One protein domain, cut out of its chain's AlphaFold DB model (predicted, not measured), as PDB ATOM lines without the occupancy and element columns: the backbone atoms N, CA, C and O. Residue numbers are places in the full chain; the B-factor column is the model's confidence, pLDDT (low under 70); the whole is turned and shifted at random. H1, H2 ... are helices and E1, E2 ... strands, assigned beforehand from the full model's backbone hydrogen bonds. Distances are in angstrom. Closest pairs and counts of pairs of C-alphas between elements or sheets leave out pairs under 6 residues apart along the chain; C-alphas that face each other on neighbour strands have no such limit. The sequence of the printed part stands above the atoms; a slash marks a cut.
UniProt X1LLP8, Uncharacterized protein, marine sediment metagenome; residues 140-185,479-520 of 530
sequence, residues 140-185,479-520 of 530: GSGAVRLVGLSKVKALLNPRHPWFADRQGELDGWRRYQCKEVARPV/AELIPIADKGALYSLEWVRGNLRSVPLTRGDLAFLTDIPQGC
ATOM      1  N   GLY A 140     -56.499  18.745 -52.758       48.34
ATOM      2  CA  GLY A 140     -55.574  18.139 -51.799       48.34
ATOM      3  C   GLY A 140     -56.119  17.180 -50.738       48.34
ATOM      4  O   GLY A 140     -55.689  17.240 -49.586       48.34
ATOM      5  N   SER A 141     -56.994  16.234 -51.088       52.91
ATOM      6  CA  SER A 141     -57.183  15.013 -50.295       52.91
ATOM      7  C   SER A 141     -55.929  14.155 -50.365       52.91
ATOM      8  O   SER A 141     -55.767  13.375 -51.295       52.91
ATOM      9  N   GLY A 142     -55.058  14.285 -49.366       67.06
ATOM     10  CA  GLY A 142     -53.901  13.403 -49.186       67.06
ATOM     11  C   GLY A 142     -52.549  14.104 -49.196       67.06
ATOM     12  O   GLY A 142     -51.533  13.449 -48.977       67.06
ATOM     13  N   ALA A 143     -52.518  15.419 -49.404       85.12
ATOM     14  CA  ALA A 143     -51.266  16.148 -49.390       85.12
ATOM     15  C   ALA A 143     -50.737  16.321 -47.951       85.12
ATOM     16  O   ALA A 143     -51.482  16.631 -47.014       85.12
ATOM     17  N   VAL A 144     -49.433  16.108 -47.780       90.19
ATOM     18  CA  VAL A 144     -48.730  16.212 -46.499       90.19
ATOM     19  C   VAL A 144     -48.029  17.563 -46.417       90.19
ATOM     20  O   VAL A 144     -47.383  18.019 -47.361       90.19
ATOM     21  N   ARG A 145     -48.179  18.222 -45.268       92.44
ATOM     22  CA  ARG A 145     -47.604  19.530 -44.956       92.44
ATOM     23  C   ARG A 145     -46.581  19.385 -43.827       92.44
ATOM     24  O   ARG A 145     -46.970  19.195 -42.675       92.44
ATOM     25  N   LEU A 146     -45.290  19.460 -44.150       93.75
ATOM     26  CA  LEU A 146     -44.198  19.453 -43.170       93.75
ATOM     27  C   LEU A 146     -44.132  20.813 -42.473       93.75
ATOM     28  O   LEU A 146     -43.962  21.830 -43.131       93.75
ATOM     29  N   VAL A 147     -44.273  20.870 -41.152       90.62
ATOM     30  CA  VAL A 147     -44.284  22.154 -40.435       90.62
ATOM     31  C   VAL A 147     -42.864  22.638 -40.177       90.62
ATOM     32  O   VAL A 147     -42.114  21.979 -39.457       90.62
ATOM     33  N   GLY A 148     -42.537  23.823 -40.697       89.38
ATOM     34  CA  GLY A 148     -41.299  24.538 -40.382       89.38
ATOM     35  C   GLY A 148     -40.029  23.865 -40.902       89.38
ATOM     36  O   GLY A 148     -39.008  23.900 -40.212       89.38
ATOM     37  N   LEU A 149     -40.068  23.246 -42.088       92.94
ATOM     38  CA  LEU A 149     -38.901  22.584 -42.683       92.94
ATOM     39  C   LEU A 149     -37.708  23.537 -42.828       92.94
ATOM     40  O   LEU A 149     -36.580  23.153 -42.532       92.94
ATOM     41  N   SER A 150     -37.945  24.790 -43.221       91.94
ATOM     42  CA  SER A 150     -36.913  25.827 -43.326       91.94
ATOM     43  C   SER A 150     -36.156  26.013 -42.008       91.94
ATOM     44  O   SER A 150     -34.925  26.078 -41.979       91.94
ATOM     45  N   LYS A 151     -36.892  26.005 -40.894       92.38
ATOM     46  CA  LYS A 151     -36.350  26.132 -39.545       92.38
ATOM     47  C   LYS A 151     -35.596  24.877 -39.114       92.38
ATOM     48  O   LYS A 151     -34.536  24.997 -38.507       92.38
ATOM     49  N   VAL A 152     -36.101  23.691 -39.462       94.50
ATOM     50  CA  VAL A 152     -35.388  22.419 -39.253       94.50
ATOM     51  C   VAL A 152     -34.042  22.449 -39.979       94.50
ATOM     52  O   VAL A 152     -33.015  22.213 -39.353       94.50
ATOM     53  N   LYS A 153     -34.017  22.828 -41.261       92.44
ATOM     54  CA  LYS A 153     -32.785  22.927 -42.062       92.44
ATOM     55  C   LYS A 153     -31.755  23.873 -41.457       92.44
ATOM     56  O   LYS A 153     -30.568  23.576 -41.476       92.44
ATOM     57  N   ALA A 154     -32.209  25.014 -40.947       93.44
ATOM     58  CA  ALA A 154     -31.315  26.034 -40.419       93.44
ATOM     59  C   ALA A 154     -30.770  25.693 -39.022       93.44
ATOM     60  O   ALA A 154     -29.654  26.081 -38.690       93.44
ATOM     61  N   LEU A 155     -31.548  25.000 -38.187       96.00
ATOM     62  CA  LEU A 155     -31.246  24.881 -36.757       96.00
ATOM     63  C   LEU A 155     -30.917  23.467 -36.285       96.00
ATOM     64  O   LEU A 155     -30.354  23.327 -35.200       96.00
ATOM     65  N   LEU A 156     -31.323  22.429 -37.025       95.44
ATOM     66  CA  LEU A 156     -31.084  21.047 -36.608       95.44
ATOM     67  C   LEU A 156     -29.590  20.749 -36.653       95.44
ATOM     68  O   LEU A 156     -29.048  20.261 -35.669       95.44
ATOM     69  N   ASN A 157     -28.951  21.122 -37.762       93.62
ATOM     70  CA  ASN A 157     -27.546  20.860 -38.041       93.62
ATOM     71  C   ASN A 157     -26.835  22.145 -38.507       93.62
ATOM     72  O   ASN A 157     -26.590  22.312 -39.706       93.62
ATOM     73  N   PRO A 158     -26.576  23.109 -37.597       94.38
ATOM     74  CA  PRO A 158     -25.929  24.368 -37.957       94.38
ATOM     75  C   PRO A 158     -24.509  24.138 -38.482       94.38
ATOM     76  O   PRO A 158     -23.809  23.228 -38.039       94.38
ATOM     77  N   ARG A 159     -24.073  25.004 -39.400       93.19
ATOM     78  CA  ARG A 159     -22.800  24.868 -40.132       93.19
ATOM     79  C   ARG A 159     -21.567  25.272 -39.330       93.19
ATOM     80  O   ARG A 159     -20.455  24.924 -39.711       93.19
ATOM     81  N   HIS A 160     -21.744  26.062 -38.277       95.44
ATOM     82  CA  HIS A 160     -20.629  26.622 -37.524       95.44
ATOM     83  C   HIS A 160     -19.905  25.538 -36.695       95.44
ATOM     84  O   HIS A 160     -20.593  24.746 -36.043       95.44
ATOM     85  N   PRO A 161     -18.554  25.513 -36.650       95.25
ATOM     86  CA  PRO A 161     -17.781  24.460 -35.977       95.25
ATOM     87  C   PRO A 161     -18.153  24.234 -34.510       95.25
ATOM     88  O   PRO A 161     -18.190  23.095 -34.055       95.25
ATOM     89  N   TRP A 162     -18.516  25.298 -33.789       95.69
ATOM     90  CA  TRP A 162     -19.005  25.204 -32.409       95.69
ATOM     91  C   TRP A 162     -20.219  24.273 -32.227       95.69
ATOM     92  O   TRP A 162     -20.454  23.777 -31.133       95.69
ATOM     93  N   PHE A 163     -21.014  24.010 -33.268       95.75
ATOM     94  CA  PHE A 163     -22.143  23.079 -33.185       95.75
ATOM     95  C   PHE A 163     -21.792  21.644 -33.603       95.75
ATOM     96  O   PHE A 163     -22.699  20.815 -33.651       95.75
ATOM     97  N   ALA A 164     -20.538  21.317 -33.930       93.38
ATOM     98  CA  ALA A 164     -20.165  20.010 -34.489       93.38
ATOM     99  C   ALA A 164     -20.548  18.814 -33.590       93.38
ATOM    100  O   ALA A 164     -20.966  17.775 -34.087       93.38
ATOM    101  N   ASP A 165     -20.479  18.984 -32.272       93.06
ATOM    102  CA  ASP A 165     -20.889  18.026 -31.233       93.06
ATOM    103  C   ASP A 165     -22.323  18.267 -30.708       93.06
ATOM    104  O   ASP A 165     -22.779  17.587 -29.792       93.06
ATOM    105  N   ARG A 166     -23.052  19.235 -31.285       94.31
ATOM    106  CA  ARG A 166     -24.412  19.665 -30.890       94.31
ATOM    107  C   ARG A 166     -25.436  19.500 -32.018       94.31
ATOM    108  O   ARG A 166     -26.493  20.141 -32.012       94.31
ATOM    109  N   GLN A 167     -25.111  18.667 -33.000       92.44
ATOM    110  CA  GLN A 167     -25.980  18.330 -34.123       92.44
ATOM    111  C   GLN A 167     -27.229  17.576 -33.635       92.44
ATOM    112  O   GLN A 167     -27.274  17.046 -32.520       92.44
ATOM    113  N   GLY A 168     -28.279  17.586 -34.447       91.56
ATOM    114  CA  GLY A 168     -29.552  16.959 -34.129       91.56
ATOM    115  C   GLY A 168     -29.917  15.845 -35.096       91.56
ATOM    116  O   GLY A 168     -29.521  15.830 -36.259       91.56
ATOM    117  N   GLU A 169     -30.745  14.929 -34.607       90.50
ATOM    118  CA  GLU A 169     -31.256  13.804 -35.384       90.50
ATOM    119  C   GLU A 169     -32.785  13.816 -35.388       90.50
ATOM    120  O   GLU A 169     -33.435  14.213 -34.409       90.50
ATOM    121  N   LEU A 170     -33.370  13.354 -36.491       90.31
ATOM    122  CA  LEU A 170     -34.810  13.148 -36.613       90.31
ATOM    123  C   LEU A 170     -35.116  11.653 -36.674       90.31
ATOM    124  O   LEU A 170     -34.580  10.937 -37.514       90.31
ATOM    125  N   ASP A 171     -36.067  11.220 -35.852       89.19
ATOM    126  CA  ASP A 171     -36.663   9.881 -35.933       89.19
ATOM    127  C   ASP A 171     -37.777   9.822 -37.001       89.19
ATOM    128  O   ASP A 171     -38.388   8.780 -37.229       89.19
ATOM    129  N   GLY A 172     -38.113  10.964 -37.607       91.50
ATOM    130  CA  GLY A 172     -39.167  11.115 -38.608       91.50
ATOM    131  C   GLY A 172     -40.086  12.297 -38.313       91.50
ATOM    132  O   GLY A 172     -39.700  13.271 -37.664       91.50
ATOM    133  N   TRP A 173     -41.331  12.213 -38.781       93.69
ATOM    134  CA  TRP A 173     -42.319  13.285 -38.706       93.69
ATOM    135  C   TRP A 173     -43.643  12.764 -38.149       93.69
ATOM    136  O   TRP A 173     -44.328  11.957 -38.775       93.69
ATOM    137  N   ARG A 174     -44.041  13.237 -36.965       92.81
ATOM    138  CA  ARG A 174     -45.336  12.895 -36.364       92.81
ATOM    139  C   ARG A 174     -46.461  13.502 -37.188       92.81
ATOM    140  O   ARG A 174     -46.552  14.725 -37.300       92.81
ATOM    141  N   ARG A 175     -47.331  12.648 -37.719       92.12
ATOM    142  CA  ARG A 175     -48.505  13.037 -38.494       92.12
ATOM    143  C   ARG A 175     -49.690  13.347 -37.603       92.12
ATOM    144  O   ARG A 175     -49.970  12.648 -36.628       92.12
ATOM    145  N   TYR A 176     -50.428  14.355 -38.030       91.00
ATOM    146  CA  TYR A 176     -51.659  14.798 -37.420       91.00
ATOM    147  C   TYR A 176     -52.703  15.085 -38.495       91.00
ATOM    148  O   TYR A 176     -52.387  15.617 -39.559       91.00
ATOM    149  N   GLN A 177     -53.957  14.767 -38.189       87.88
ATOM    150  CA  GLN A 177     -55.104  15.087 -39.029       87.88
ATOM    151  C   GLN A 177     -56.035  16.049 -38.289       87.88
ATOM    152  O   GLN A 177     -56.400  15.814 -37.133       87.88
ATOM    153  N   CYS A 178     -56.396  17.152 -38.946       82.31
ATOM    154  CA  CYS A 178     -57.379  18.095 -38.420       82.31
ATOM    155  C   CYS A 178     -58.791  17.504 -38.533       82.31
ATOM    156  O   CYS A 178     -59.151  16.987 -39.587       82.31
ATOM    157  N   LYS A 179     -59.594  17.595 -37.464       72.50
ATOM    158  CA  LYS A 179     -60.990  17.122 -37.478       72.50
ATOM    159  C   LYS A 179     -61.945  18.060 -38.215       72.50
ATOM    160  O   LYS A 179     -62.917  17.602 -38.797       72.50
ATOM    161  N   GLU A 180     -61.689  19.363 -38.133       66.19
ATOM    162  CA  GLU A 180     -62.608  20.410 -38.607       66.19
ATOM    163  C   GLU A 180     -62.414  20.745 -40.087       66.19
ATOM    164  O   GLU A 180     -63.334  21.223 -40.743       66.19
ATOM    165  N   VAL A 181     -61.222  20.478 -40.625       58.75
ATOM    166  CA  VAL A 181     -60.892  20.726 -42.028       58.75
ATOM    167  C   VAL A 181     -60.735  19.376 -42.698       58.75
ATOM    168  O   VAL A 181     -59.782  18.648 -42.416       58.75
ATOM    169  N   ALA A 182     -61.648  19.033 -43.601       56.16
ATOM    170  CA  ALA A 182     -61.394  17.944 -44.523       56.16
ATOM    171  C   ALA A 182     -60.099  18.276 -45.292       56.16
ATOM    172  O   ALA A 182     -60.101  19.189 -46.111       56.16
ATOM    173  N   ARG A 183     -59.028  17.506 -45.024       64.75
ATOM    174  CA  ARG A 183     -57.951  17.097 -45.958       64.75
ATOM    175  C   ARG A 183     -56.468  17.447 -45.694       64.75
ATOM    176  O   ARG A 183     -55.672  16.665 -46.208       64.75
ATOM    177  N   PRO A 184     -56.001  18.426 -44.894       67.88
ATOM    178  CA  PRO A 184     -54.551  18.568 -44.736       67.88
ATOM    179  C   PRO A 184     -53.997  17.644 -43.641       67.88
ATOM    180  O   PRO A 184     -54.346  17.762 -42.462       67.88
ATOM    181  N   VAL A 185     -53.087  16.745 -44.027       86.31
ATOM    182  CA  VAL A 185     -52.227  16.022 -43.082       86.31
ATOM    183  C   VAL A 185     -51.062  16.934 -42.729       86.31
ATOM    184  O   VAL A 185     -50.303  17.353 -43.600       86.31
ATOM    185  N   ALA A 479     -37.597   8.272 -45.396       85.50
ATOM    186  CA  ALA A 479     -37.689   7.445 -46.602       85.50
ATOM    187  C   ALA A 479     -39.112   7.391 -47.193       85.50
ATOM    188  O   ALA A 479     -39.273   7.272 -48.404       85.50
ATOM    189  N   GLU A 480     -40.149   7.535 -46.363       89.00
ATOM    190  CA  GLU A 480     -41.546   7.566 -46.811       89.00
ATOM    191  C   GLU A 480     -41.947   8.925 -47.405       89.00
ATOM    192  O   GLU A 480     -42.970   9.019 -48.081       89.00
ATOM    193  N   LEU A 481     -41.161   9.986 -47.181       88.62
ATOM    194  CA  LEU A 481     -41.444  11.316 -47.720       88.62
ATOM    195  C   LEU A 481     -41.128  11.423 -49.213       88.62
ATOM    196  O   LEU A 481     -41.837  12.136 -49.922       88.62
ATOM    197  N   ILE A 482     -40.115  10.701 -49.702       86.88
ATOM    198  CA  ILE A 482     -39.678  10.779 -51.104       86.88
ATOM    199  C   ILE A 482     -40.791  10.333 -52.068       86.88
ATOM    200  O   ILE A 482     -41.178  11.139 -52.913       86.88
ATOM    201  N   PRO A 483     -41.450   9.169 -51.882       89.25
ATOM    202  CA  PRO A 483     -42.563   8.779 -52.748       89.25
ATOM    203  C   PRO A 483     -43.773   9.724 -52.682       89.25
ATOM    204  O   PRO A 483     -44.581   9.760 -53.610       89.25
ATOM    205  N   ILE A 484     -43.956  10.463 -51.579       89.81
ATOM    206  CA  ILE A 484     -45.022  11.471 -51.450       89.81
ATOM    207  C   ILE A 484     -44.642  12.732 -52.235       89.81
ATOM    208  O   ILE A 484     -45.495  13.321 -52.903       89.81
ATOM    209  N   ALA A 485     -43.368  13.125 -52.186       88.19
ATOM    210  CA  ALA A 485     -42.833  14.225 -52.974       88.19
ATOM    211  C   ALA A 485     -42.908  13.946 -54.480       88.19
ATOM    212  O   ALA A 485     -43.370  14.811 -55.220       88.19
ATOM    213  N   ASP A 486     -42.556  12.734 -54.921       87.19
ATOM    214  CA  ASP A 486     -42.599  12.328 -56.336       87.19
ATOM    215  C   ASP A 486     -44.015  12.397 -56.928       87.19
ATOM    216  O   ASP A 486     -44.197  12.660 -58.115       87.19
ATOM    217  N   LYS A 487     -45.041  12.217 -56.086       88.94
ATOM    218  CA  LYS A 487     -46.458  12.373 -56.452       88.94
ATOM    219  C   LYS A 487     -46.938  13.829 -56.443       88.94
ATOM    220  O   LYS A 487     -48.127  14.068 -56.629       88.94
ATOM    221  N   GLY A 488     -46.062  14.794 -56.161       87.38
ATOM    222  CA  GLY A 488     -46.422  16.205 -56.006       87.38
ATOM    223  C   GLY A 488     -47.265  16.495 -54.760       87.38
ATOM    224  O   GLY A 488     -47.897  17.541 -54.679       87.38
ATOM    225  N   ALA A 489     -47.295  15.585 -53.781       89.44
ATOM    226  CA  ALA A 489     -48.189  15.663 -52.625       89.44
ATOM    227  C   ALA A 489     -47.485  16.104 -51.327       89.44
ATOM    228  O   ALA A 489     -48.101  16.075 -50.260       89.44
ATOM    229  N   LEU A 490     -46.213  16.514 -51.390       92.06
ATOM    230  CA  LEU A 490     -45.430  16.960 -50.234       92.06
ATOM    231  C   LEU A 490     -45.075  18.446 -50.331       92.06
ATOM    232  O   LEU A 490     -44.499  18.899 -51.315       92.06
ATOM    233  N   TYR A 491     -45.388  19.195 -49.276       93.25
ATOM    234  CA  TYR A 491     -45.136  20.632 -49.193       93.25
ATOM    235  C   TYR A 491     -44.595  20.982 -47.811       93.25
ATOM    236  O   TYR A 491     -44.883  20.288 -46.830       93.25
ATOM    237  N   SER A 492     -43.881  22.099 -47.712       93.31
ATOM    238  CA  SER A 492     -43.590  22.718 -46.420       93.31
ATOM    239  C   SER A 492     -44.694  23.698 -46.027       93.31
ATOM    240  O   SER A 492     -45.266  24.373 -46.877       93.31
ATOM    241  N   LEU A 493     -45.004  23.792 -44.741       91.25
ATOM    242  CA  LEU A 493     -45.894  24.788 -44.159       91.25
ATOM    243  C   LEU A 493     -45.051  25.780 -43.357       91.25
ATOM    244  O   LEU A 493     -44.521  25.445 -42.295       91.25
ATOM    245  N   GLU A 494     -44.930  26.994 -43.888       88.19
ATOM    246  CA  GLU A 494     -43.956  28.001 -43.460       88.19
ATOM    247  C   GLU A 494     -44.620  29.337 -43.128       88.19
ATOM    248  O   GLU A 494     -45.624  29.724 -43.727       88.19
ATOM    249  N   TRP A 495     -44.009  30.085 -42.212       80.19
ATOM    250  CA  TRP A 495     -44.374  31.476 -41.953       80.19
ATOM    251  C   TRP A 495     -43.634  32.400 -42.918       80.19
ATOM    252  O   TRP A 495     -42.433  32.619 -42.790       80.19
ATOM    253  N   VAL A 496     -44.358  32.988 -43.867       78.88
ATOM    254  CA  VAL A 496     -43.819  33.930 -44.850       78.88
ATOM    255  C   VAL A 496     -44.444  35.300 -44.618       78.88
ATOM    256  O   VAL A 496     -45.636  35.501 -44.851       78.88
ATOM    257  N   ARG A 497     -43.630  36.258 -44.151       73.75
ATOM    258  CA  ARG A 497     -44.059  37.640 -43.847       73.75
ATOM    259  C   ARG A 497     -45.298  37.678 -42.937       73.75
ATOM    260  O   ARG A 497     -46.290  38.330 -43.251       73.75
ATOM    261  N   GLY A 498     -45.259  36.912 -41.845       68.25
ATOM    262  CA  GLY A 498     -46.344  36.829 -40.859       68.25
ATOM    263  C   GLY A 498     -47.544  35.970 -41.269       68.25
ATOM    264  O   GLY A 498     -48.433  35.771 -40.455       68.25
ATOM    265  N   ASN A 499     -47.559  35.416 -42.485       75.25
ATOM    266  CA  ASN A 499     -48.659  34.590 -42.981       75.25
ATOM    267  C   ASN A 499     -48.224  33.134 -43.135       75.25
ATOM    268  O   ASN A 499     -47.145  32.862 -43.662       75.25
ATOM    269  N   LEU A 500     -49.076  32.199 -42.718       80.69
ATOM    270  CA  LEU A 500     -48.821  30.774 -42.897       80.69
ATOM    271  C   LEU A 500     -49.095  30.386 -44.354       80.69
ATOM    272  O   LEU A 500     -50.183  30.643 -44.867       80.69
ATOM    273  N   ARG A 501     -48.119  29.781 -45.031       86.38
ATOM    274  CA  ARG A 501     -48.215  29.401 -46.445       86.38
ATOM    275  C   ARG A 501     -47.717  27.984 -46.669       86.38
ATOM    276  O   ARG A 501     -46.725  27.570 -46.074       86.38
ATOM    277  N   SER A 502     -48.397  27.262 -47.557       89.44
ATOM    278  CA  SER A 502     -47.863  26.021 -48.119       89.44
ATOM    279  C   SER A 502     -46.882  26.376 -49.237       89.44
ATOM    280  O   SER A 502     -47.229  27.129 -50.143       89.44
ATOM    281  N   VAL A 503     -45.661  25.863 -49.155       91.06
ATOM    282  CA  VAL A 503     -44.552  26.136 -50.070       91.06
ATOM    283  C   VAL A 503     -44.119  24.809 -50.703       91.06
ATOM    284  O   VAL A 503     -43.867  23.851 -49.964       91.06
ATOM    285  N   PRO A 504     -44.046  24.711 -52.042       90.62
ATOM    286  CA  PRO A 504     -43.497  23.536 -52.713       90.62
ATOM    287  C   PRO A 504     -42.057  23.264 -52.274       90.62
ATOM    288  O   PRO A 504     -41.287  24.199 -52.054       90.62
ATOM    289  N   LEU A 505     -41.685  21.989 -52.164       91.31
ATOM    290  CA  LEU A 505     -40.316  21.616 -51.821       91.31
ATOM    291  C   LEU A 505     -39.369  21.831 -53.004       91.31
ATOM    292  O   LEU A 505     -39.664  21.468 -54.141       91.31
ATOM    293  N   THR A 506     -38.199  22.397 -52.726       90.69
ATOM    294  CA  THR A 506     -37.101  22.510 -53.689       90.69
ATOM    295  C   THR A 506     -36.306  21.203 -53.765       90.69
ATOM    296  O   THR A 506     -36.346  20.377 -52.852       90.69
ATOM    297  N   ARG A 507     -35.485  21.027 -54.810       87.94
ATOM    298  CA  ARG A 507     -34.546  19.887 -54.882       87.94
ATOM    299  C   ARG A 507     -33.614  19.815 -53.668       87.94
ATOM    300  O   ARG A 507     -33.333  18.730 -53.179       87.94
ATOM    301  N   GLY A 508     -33.177  20.969 -53.160       88.19
ATOM    302  CA  GLY A 508     -32.342  21.039 -51.960       88.19
ATOM    303  C   GLY A 508     -33.085  20.671 -50.672       88.19
ATOM    304  O   GLY A 508     -32.451  20.256 -49.709       88.19
ATOM    305  N   ASP A 509     -34.412  20.810 -50.630       90.75
ATOM    306  CA  ASP A 509     -35.221  20.323 -49.506       90.75
ATOM    307  C   ASP A 509     -35.328  18.800 -49.519       90.75
ATOM    308  O   ASP A 509     -35.202  18.173 -48.472       90.75
ATOM    309  N   LEU A 510     -35.504  18.203 -50.699       89.44
ATOM    310  CA  LEU A 510     -35.549  16.748 -50.845       89.44
ATOM    311  C   LEU A 510     -34.203  16.102 -50.506       89.44
ATOM    312  O   LEU A 510     -34.186  15.149 -49.736       89.44
ATOM    313  N   ALA A 511     -33.092  16.670 -50.992       87.94
ATOM    314  CA  ALA A 511     -31.745  16.222 -50.628       87.94
ATOM    315  C   ALA A 511     -31.500  16.329 -49.114       87.94
ATOM    316  O   ALA A 511     -31.006  15.407 -48.480       87.94
ATOM    317  N   PHE A 512     -31.939  17.424 -48.485       88.06
ATOM    318  CA  PHE A 512     -31.862  17.531 -47.032       88.06
ATOM    319  C   PHE A 512     -32.630  16.403 -46.326       88.06
ATOM    320  O   PHE A 512     -32.104  15.796 -45.401       88.06
ATOM    321  N   LEU A 513     -33.856  16.088 -46.758       86.38
ATOM    322  CA  LEU A 513     -34.652  15.018 -46.148       86.38
ATOM    323  C   LEU A 513     -34.011  13.629 -46.303       86.38
ATOM    324  O   LEU A 513     -34.206  12.791 -45.421       86.38
ATOM    325  N   THR A 514     -33.251  13.385 -47.376       83.06
ATOM    326  CA  THR A 514     -32.500  12.131 -47.561       83.06
ATOM    327  C   THR A 514     -31.217  12.077 -46.739       83.06
ATOM    328  O   THR A 514     -30.866  11.003 -46.257       83.06
ATOM    329  N   ASP A 515     -30.552  13.217 -46.551       81.00
ATOM    330  CA  ASP A 515     -29.196  13.290 -45.994       81.00
ATOM    331  C   ASP A 515     -29.163  13.439 -44.463       81.00
ATOM    332  O   ASP A 515     -28.106  13.290 -43.848       81.00
ATOM    333  N   ILE A 516     -30.300  13.738 -43.820       70.94
ATOM    334  CA  ILE A 516     -30.380  13.800 -42.353       70.94
ATOM    335  C   ILE A 516     -30.016  12.426 -41.766       70.94
ATOM    336  O   ILE A 516     -30.693  11.443 -42.092       70.94
ATOM    337  N   PRO A 517     -29.028  12.353 -40.850       64.12
ATOM    338  CA  PRO A 517     -28.732  11.134 -40.112       64.12
ATOM    339  C   PRO A 517     -30.007  10.611 -39.453       64.12
ATOM    340  O   PRO A 517     -30.658  11.312 -38.672       64.12
ATOM    341  N   GLN A 518     -30.401   9.393 -39.816       58.28
ATOM    342  CA  GLN A 518     -31.558   8.758 -39.206       58.28
ATOM    343  C   GLN A 518     -31.144   8.238 -37.835       58.28
ATOM    344  O   GLN A 518     -30.223   7.423 -37.730       58.28
ATOM    345  N   GLY A 519     -31.849   8.686 -36.795       56.34
ATOM    346  CA  GLY A 519     -31.782   8.019 -35.502       56.34
ATOM    347  C   GLY A 519     -32.094   6.539 -35.718       56.34
ATOM    348  O   GLY A 519     -33.016   6.201 -36.464       56.34
ATOM    349  N   CYS A 520     -31.297   5.642 -35.136       43.53
ATOM    350  CA  CYS A 520     -31.526   4.203 -35.258       43.53
ATOM    351  C   CYS A 520     -32.916   3.854 -34.698       43.53
ATOM    352  O   CYS A 520     -33.075   3.644 -33.493       43.53
TER     353      CYS A 520
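What this domain is: This is residues 140 to 185 and 479 to 520 of the 530 residues of an uncharacterized protein of marine sediment metagenome (UniProt X1LLP8). A small twisted sheet, the hairpin E3 and E4 with short E1 beside E3, has short helices H1 and H2 at its margins and H3 side by side with H2. The long strand E2 runs alone past E1, and the loop of residues 156 to 169 reaches far from the middle at one end. The printed part has 88 residues, with three named helices and four named strands in the order E1 H1 E2 H2 E3 E4 H3; the sheet E1 E3 E4 is mixed and the class is mixed, helices and strands. It is only just compact, close to loose, with a radius of gyration of the C-alphas of 14.2 A and spans of 44 by 32 by 25 A.

How they stand to each other: E3, residues 490 to 496, is antiparallel to E4, residues 499 to 504, in a hairpin, with N 494 and O 501 2.9 A apart. E1, residues 144 to 147, is parallel to E3, with N 493 and O 146 2.7 A apart. H1, residues 149 to 155, only grazes the sheet with residues 149 to 151; its closest C-alphas to E3 are Leu 149 and Ser 492, 6.0 A. H2, residues 479 to 486, only grazes it with residues 481 to 485. H3, residues 507 to 515, touches H2 at a shallow tilt of 16 degrees, opposite ways; the closest C-alphas are Ala 479 and Thr 514, 7.1 A. E2, residues 170 to 178, pairs with no named strand. Every O i to N i+4 pair is within hydrogen-bond range in H1 and H3, and 2 of 4 in H2.

Where its parts are: E1, 9.6 A long, begins at C-alpha 144 (-48.730, 16.212, -46.499). E2 is 23.2 A long, E3 17.9 A and E4 15.6 A. H1 is 9.9 A, H2 11.9 A and H3 12.3 A, ending at C-alpha 515 (-29.196, 13.290, -45.994).

The domain as a whole: The C-alphas farthest apart, Pro 161 and Glu 180, are 45.1 A apart. Residues 186 to 478 are not printed; C-alphas 185 and 479 are 17.2 A apart. The link H1 to E2 is long. Confidence is under 70 at residues 140 to 142, 180 to 184, 498 and 517 to 520.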